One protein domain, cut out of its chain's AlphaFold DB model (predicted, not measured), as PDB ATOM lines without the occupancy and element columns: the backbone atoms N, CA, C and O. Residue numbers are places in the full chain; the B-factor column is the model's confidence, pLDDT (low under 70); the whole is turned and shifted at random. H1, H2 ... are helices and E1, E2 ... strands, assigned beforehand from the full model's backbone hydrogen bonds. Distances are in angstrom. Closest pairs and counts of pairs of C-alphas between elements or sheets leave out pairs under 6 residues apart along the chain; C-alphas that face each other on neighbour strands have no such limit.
ATOM      1  N   GLU A  20     -23.379  -1.909 -40.104       85.44
ATOM      2  CA  GLU A  20     -24.077  -0.801 -40.776       85.44
ATOM      3  C   GLU A  20     -24.695   0.200 -39.787       85.44
ATOM      4  O   GLU A  20     -24.692   1.403 -40.054       85.44
ATOM      5  N   ASP A  21     -25.107  -0.286 -38.613       85.62
ATOM      6  CA  ASP A  21     -25.729   0.496 -37.540       85.62
ATOM      7  C   ASP A  21     -24.691   1.179 -36.629       85.62
ATOM      8  O   ASP A  21     -25.039   1.839 -35.648       85.62
ATOM      9  N   THR A  22     -23.395   1.035 -36.932       85.62
ATOM     10  CA  THR A  22     -22.317   1.638 -36.138       85.62
ATOM     11  C   THR A  22     -22.344   3.165 -36.279       85.62
ATOM     12  O   THR A  22     -22.190   3.668 -37.398       85.62
ATOM     13  N   PRO A  23     -22.449   3.934 -35.175       84.56
ATOM     14  CA  PRO A  23     -22.371   5.393 -35.221       84.56
ATOM     15  C   PRO A  23     -21.068   5.872 -35.878       84.56
ATOM     16  O   PRO A  23     -20.007   5.288 -35.653       84.56
ATOM     17  N   GLU A  24     -21.114   6.959 -36.658       82.81
ATOM     18  CA  GLU A  24     -19.962   7.444 -37.446       82.81
ATOM     19  C   GLU A  24     -18.691   7.647 -36.611       82.81
ATOM     20  O   GLU A  24     -17.595   7.292 -37.046       82.81
ATOM     21  N   GLN A  25     -18.846   8.108 -35.368       83.44
ATOM     22  CA  GLN A  25     -17.755   8.291 -34.406       83.44
ATOM     23  C   GLN A  25     -16.983   7.001 -34.058       83.44
ATOM     24  O   GLN A  25     -15.834   7.069 -33.616       83.44
ATOM     25  N   TYR A  26     -17.585   5.822 -34.263       80.88
ATOM     26  CA  TYR A  26     -16.982   4.515 -33.991       80.88
ATOM     27  C   TYR A  26     -16.607   3.730 -35.256       80.88
ATOM     28  O   TYR A  26     -15.827   2.783 -35.149       80.88
ATOM     29  N   LYS A  27     -17.060   4.138 -36.453       79.69
ATOM     30  CA  LYS A  27     -16.780   3.432 -37.725       79.69
ATOM     31  C   LYS A  27     -15.286   3.281 -38.042       79.69
ATOM     32  O   LYS A  27     -14.905   2.310 -38.681       79.69
ATOM     33  N   MET A  28     -14.441   4.201 -37.567       80.94
ATOM     34  CA  MET A  28     -12.972   4.125 -37.700       80.94
ATOM     35  C   MET A  28     -12.315   3.139 -36.717       80.94
ATOM     36  O   MET A  28     -11.190   2.702 -36.940       80.94
ATOM     37  N   LYS A  29     -12.982   2.822 -35.599       82.19
ATOM     38  CA  LYS A  29     -12.445   1.978 -34.516       82.19
ATOM     39  C   LYS A  29     -12.997   0.554 -34.541       82.19
ATOM     40  O   LYS A  29     -12.408  -0.331 -33.926       82.19
ATOM     41  N   MET A  30     -14.128   0.344 -35.208       85.25
ATOM     42  CA  MET A  30     -14.819  -0.938 -35.280       85.25
ATOM     43  C   MET A  30     -14.755  -1.485 -36.704       85.25
ATOM     44  O   MET A  30     -15.038  -0.772 -37.661       85.25
ATOM     45  N   LEU A  31     -14.381  -2.756 -36.839       85.00
ATOM     46  CA  LEU A  31     -14.284  -3.454 -38.124       85.00
ATOM     47  C   LEU A  31     -15.509  -4.340 -38.323       85.00
ATOM     48  O   LEU A  31     -15.972  -4.948 -37.362       85.00
ATOM     49  N   SER A  32     -15.977  -4.502 -39.561       84.00
ATOM     50  CA  SER A  32     -17.105  -5.396 -39.874       84.00
ATOM     51  C   SER A  32     -16.892  -6.831 -39.369       84.00
ATOM     52  O   SER A  32     -17.840  -7.480 -38.938       84.00
ATOM     53  N   SER A  33     -15.637  -7.296 -39.310       81.75
ATOM     54  CA  SER A  33     -15.243  -8.602 -38.765       81.75
ATOM     55  C   SER A  33     -15.446  -8.760 -37.251       81.75
ATOM     56  O   SER A  33     -15.243  -9.851 -36.721       81.75
ATOM     57  N   MET A  34     -15.799  -7.691 -36.529       83.75
ATOM     58  CA  MET A  34     -16.165  -7.766 -35.112       83.75
ATOM     59  C   MET A  34     -17.556  -8.363 -34.900       83.75
ATOM     60  O   MET A  34     -17.847  -8.780 -33.783       83.75
ATOM     61  N   TRP A  35     -18.397  -8.431 -35.934       87.75
ATOM     62  CA  TRP A  35     -19.722  -9.047 -35.882       87.75
ATOM     63  C   TRP A  35     -19.683 -10.506 -36.351       87.75
ATOM     64  O   TRP A  35     -18.756 -10.899 -37.065       87.75
ATOM     65  N   PRO A  36     -20.673 -11.330 -35.960       84.25
ATOM     66  CA  PRO A  36     -20.778 -12.697 -36.452       84.25
ATOM     67  C   PRO A  36     -20.785 -12.744 -37.987       84.25
ATOM     68  O   PRO A  36     -21.504 -11.959 -38.612       84.25
ATOM     69  N   PRO A  37     -20.011 -13.652 -38.614       84.88
ATOM     70  CA  PRO A  37     -19.993 -13.771 -40.066       84.88
ATOM     71  C   PRO A  37     -21.389 -14.125 -40.576       84.88
ATOM     72  O   PRO A  37     -22.091 -14.923 -39.958       84.88
ATOM     73  N   THR A  38     -21.795 -13.543 -41.701       83.00
ATOM     74  CA  THR A  38     -23.088 -13.832 -42.342       83.00
ATOM     75  C   THR A  38     -23.054 -15.112 -43.173       83.00
ATOM     76  O   THR A  38     -24.085 -15.763 -43.312       83.00
ATOM     77  N   ASP A  39     -21.877 -15.495 -43.666       85.19
ATOM     78  CA  ASP A  39     -21.655 -16.696 -44.470       85.19
ATOM     79  C   ASP A  39     -21.836 -17.983 -43.643       85.19
ATOM     80  O   ASP A  39     -21.101 -18.252 -42.686       85.19
ATOM     81  N   GLU A  40     -22.816 -18.799 -44.033       84.62
ATOM     82  CA  GLU A  40     -23.135 -20.079 -43.393       84.62
ATOM     83  C   GLU A  40     -21.989 -21.099 -43.489       84.62
ATOM     84  O   GLU A  40     -21.783 -21.898 -42.568       84.62
ATOM     85  N   SER A  41     -21.179 -21.048 -44.551       85.50
ATOM     86  CA  SER A  41     -19.998 -21.907 -44.681       85.50
ATOM     87  C   SER A  41     -18.968 -21.606 -43.590       85.50
ATOM     88  O   SER A  41     -18.388 -22.522 -43.019       85.50
ATOM     89  N   ILE A  42     -18.815 -20.338 -43.201       83.88
ATOM     90  CA  ILE A  42     -17.923 -19.938 -42.108       83.88
ATOM     91  C   ILE A  42     -18.540 -20.319 -40.759       83.88
ATOM     92  O   ILE A  42     -17.858 -20.889 -39.905       83.88
ATOM     93  N   LYS A  43     -19.839 -20.058 -40.552       83.62
ATOM     94  CA  LYS A  43     -20.527 -20.377 -39.286       83.62
ATOM     95  C   LYS A  43     -20.466 -21.860 -38.937       83.62
ATOM     96  O   LYS A  43     -20.273 -22.193 -37.766       83.62
ATOM     97  N   THR A  44     -20.617 -22.737 -39.929       85.94
ATOM     98  CA  THR A  44     -20.493 -24.189 -39.730       85.94
ATOM     99  C   THR A  44     -19.079 -24.580 -39.306       85.94
ATOM    100  O   THR A  44     -18.933 -25.435 -38.444       85.94
ATOM    101  N   GLN A  45     -18.038 -23.901 -39.794       86.19
ATOM    102  CA  GLN A  45     -16.659 -24.156 -39.362       86.19
ATOM    103  C   GLN A  45     -16.355 -23.628 -37.950       86.19
ATOM    104  O   GLN A  45     -15.538 -24.203 -37.227       86.19
ATOM    105  N   LEU A  46     -17.039 -22.569 -37.497       86.38
ATOM    106  CA  LEU A  46     -16.835 -22.002 -36.157       86.38
ATOM    107  C   LEU A  46     -17.200 -22.965 -35.015       86.38
ATOM    108  O   LEU A  46     -16.785 -22.722 -33.880       86.38
ATOM    109  N   THR A  47     -17.930 -24.059 -35.268       86.62
ATOM    110  CA  THR A  47     -18.166 -25.107 -34.256       86.62
ATOM    111  C   THR A  47     -16.901 -25.883 -33.899       86.62
ATOM    112  O   THR A  47     -16.831 -26.454 -32.815       86.62
ATOM    113  N   HIS A  48     -15.891 -25.871 -34.772       87.62
ATOM    114  CA  HIS A  48     -14.571 -26.450 -34.511       87.62
ATOM    115  C   HIS A  48     -13.643 -25.496 -33.742       87.62
ATOM    116  O   HIS A  48     -12.548 -25.883 -33.339       87.62
ATOM    117  N   CYS A  49     -14.077 -24.253 -33.516       90.50
ATOM    118  CA  CYS A  49     -13.335 -23.249 -32.764       90.50
ATOM    119  C   CYS A  49     -13.872 -23.117 -31.335       90.50
ATOM    120  O   CYS A  49     -15.024 -23.454 -31.041       90.50
ATOM    121  N   ARG A  50     -13.060 -22.561 -30.431       86.88
ATOM    122  CA  ARG A  50     -13.478 -22.284 -29.051       86.88
ATOM    123  C   ARG A  50     -13.099 -20.875 -28.623       86.88
ATOM    124  O   ARG A  50     -11.982 -20.423 -28.853       86.88
ATOM    125  N   ARG A  51     -14.043 -20.186 -27.982       85.75
ATOM    126  CA  ARG A  51     -13.830 -18.884 -27.340       85.75
ATOM    127  C   ARG A  51     -13.919 -19.078 -25.839       85.75
ATOM    128  O   ARG A  51     -14.856 -19.710 -25.362       85.75
ATOM    129  N   PHE A  52     -12.941 -18.539 -25.134       85.25
ATOM    130  CA  PHE A  52     -12.858 -18.566 -23.686       85.25
ATOM    131  C   PHE A  52     -13.115 -17.153 -23.184       85.25
ATOM    132  O   PHE A  52     -12.411 -16.218 -23.580       85.25
ATOM    133  N   PHE A  53     -14.157 -16.986 -22.373       81.81
ATOM    134  CA  PHE A  53     -14.471 -15.697 -21.777       81.81
ATOM    135  C   PHE A  53     -13.763 -15.548 -20.430       81.81
ATOM    136  O   PHE A  53     -13.669 -16.524 -19.682       81.81
ATOM    137  N   PRO A  54     -13.300 -14.332 -20.081       83.62
ATOM    138  CA  PRO A  54     -12.593 -14.119 -18.824       83.62
ATOM    139  C   PRO A  54     -13.360 -14.578 -17.578       83.62
ATOM    140  O   PRO A  54     -12.760 -15.106 -16.645       83.62
ATOM    141  N   HIS A  55     -14.687 -14.417 -17.577       81.62
ATOM    142  CA  HIS A  55     -15.547 -14.743 -16.437       81.62
ATOM    143  C   HIS A  55     -15.806 -16.245 -16.255       81.62
ATOM    144  O   HIS A  55     -16.073 -16.662 -15.134       81.62
ATOM    145  N   ASP A  56     -15.690 -17.056 -17.310       77.88
ATOM    146  CA  ASP A  56     -15.981 -18.495 -17.228       77.88
ATOM    147  C   ASP A  56     -14.904 -19.265 -16.454       77.88
ATOM    148  O   ASP A  56     -15.185 -20.288 -15.836       77.88
ATOM    149  N   LEU A  57     -13.654 -18.792 -16.508       76.31
ATOM    150  CA  LEU A  57     -12.487 -19.493 -15.957       76.31
ATOM    151  C   LEU A  57     -11.610 -18.611 -15.061       76.31
ATOM    152  O   LEU A  57     -10.530 -19.043 -14.664       76.31
ATOM    153  N   ASN A  58     -12.043 -17.377 -14.768       78.19
ATOM    154  CA  ASN A  58     -11.225 -16.358 -14.100       78.19
ATOM    155  C   ASN A  58      -9.824 -16.235 -14.744       78.19
ATOM    156  O   ASN A  58      -8.795 -16.223 -14.067       78.19
ATOM    157  N   ALA A  59      -9.796 -16.225 -16.079       83.38
ATOM    158  CA  ALA A  59      -8.591 -16.253 -16.908       83.38
ATOM    159  C   ALA A  59      -8.619 -15.123 -17.955       83.38
ATOM    160  O   ALA A  59      -9.554 -14.329 -18.013       83.38
ATOM    161  N   GLY A  60      -7.591 -15.027 -18.801       82.56
ATOM    162  CA  GLY A  60      -7.628 -14.130 -19.962       82.56
ATOM    163  C   GLY A  60      -8.691 -14.557 -20.986       82.56
ATOM    164  O   GLY A  60      -9.061 -15.727 -21.054       82.56
ATOM    165  N   GLY A  61      -9.167 -13.619 -21.808       86.44
ATOM    166  CA  GLY A  61     -10.066 -13.923 -22.925       86.44
ATOM    167  C   GLY A  61      -9.277 -14.284 -24.180       86.44
ATOM    168  O   GLY A  61      -8.415 -13.513 -24.597       86.44
ATOM    169  N   PHE A  62      -9.556 -15.434 -24.795       88.12
ATOM    170  CA  PHE A  62      -8.845 -15.880 -25.999       88.12
ATOM    171  C   PHE A  62      -9.714 -16.752 -26.912       88.12
ATOM    172  O   PHE A  62     -10.759 -17.277 -26.520       88.12
ATOM    173  N   PHE A  63      -9.277 -16.880 -28.163       88.69
ATOM    174  CA  PHE A  63      -9.916 -17.676 -29.204       88.69
ATOM    175  C   PHE A  63      -8.929 -18.716 -29.730       88.69
ATOM    176  O   PHE A  63      -7.767 -18.398 -29.978       88.69
ATOM    177  N   VAL A  64      -9.394 -19.953 -29.891       91.25
ATOM    178  CA  VAL A  64      -8.592 -21.090 -30.344       91.25
ATOM    179  C   VAL A  64      -9.242 -21.711 -31.572       91.25
ATOM    180  O   VAL A  64     -10.420 -22.071 -31.542       91.25
ATOM    181  N   ALA A  65      -8.441 -21.875 -32.621       91.69
ATOM    182  CA  ALA A  65      -8.758 -22.648 -33.813       91.69
ATOM    183  C   ALA A  65      -7.587 -23.592 -34.117       91.69
ATOM    184  O   ALA A  65      -6.426 -23.209 -33.960       91.69
ATOM    185  N   ALA A  66      -7.893 -24.819 -34.535       89.94
ATOM    186  CA  ALA A  66      -6.910 -25.816 -34.943       89.94
ATOM    187  C   ALA A  66      -7.152 -26.183 -36.408       89.94
ATOM    188  O   ALA A  66      -8.293 -26.406 -36.807       89.94
TER     189      ALA A  66
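What this domain is: This is residues 20 to 66 of the 319 residues of an uncharacterized protein of Perkinsus olseni (UniProt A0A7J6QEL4). An open, thinly held chain: the small antiparallel pair E1 and E2 has H3 at one end and H2 at the other, and a long unnamed stretch leads from H2 to distant H1. The printed part has 47 residues, in the order H1, H2, E1, H3, E2, class mixed, under half of them in named elements. It is flat and only just loose, close to extended, with a radius of gyration of the C-alphas of 14.0 A and spans of 35 by 30 by 14 A.

Where its parts are: H1, residues 24 to 27, begins at C-alpha 24 (-19.962, 7.444, -37.446). H2, residues 40 to 48, is 13.9 A long. E1 is residues 50 to 52, H3 54 to 57, and E2 62 to 64, ending at C-alpha 64 (-8.592, -21.090, -30.344).

How they stand to each other: H1 and H2 are apart. E1 and E2 are antiparallel at 163 degrees; N 50 and O 64 are 2.9 A apart, within hydrogen-bond range. H2 has 2 of 5 O i to N i+4 pairs within range and 4 of 6 O i to N i+3 pairs; H1 and H3 are too short for an i+4 pair.

The domain as a whole: Glu 24 and Ala 66 have the C-alphas farthest apart, 35.8 A. The link H1 to H2 is long; residues 23 to 29 and 38 to 44 stand free. The printed part has no cut, and no printed residue is under 70 in pLDDT.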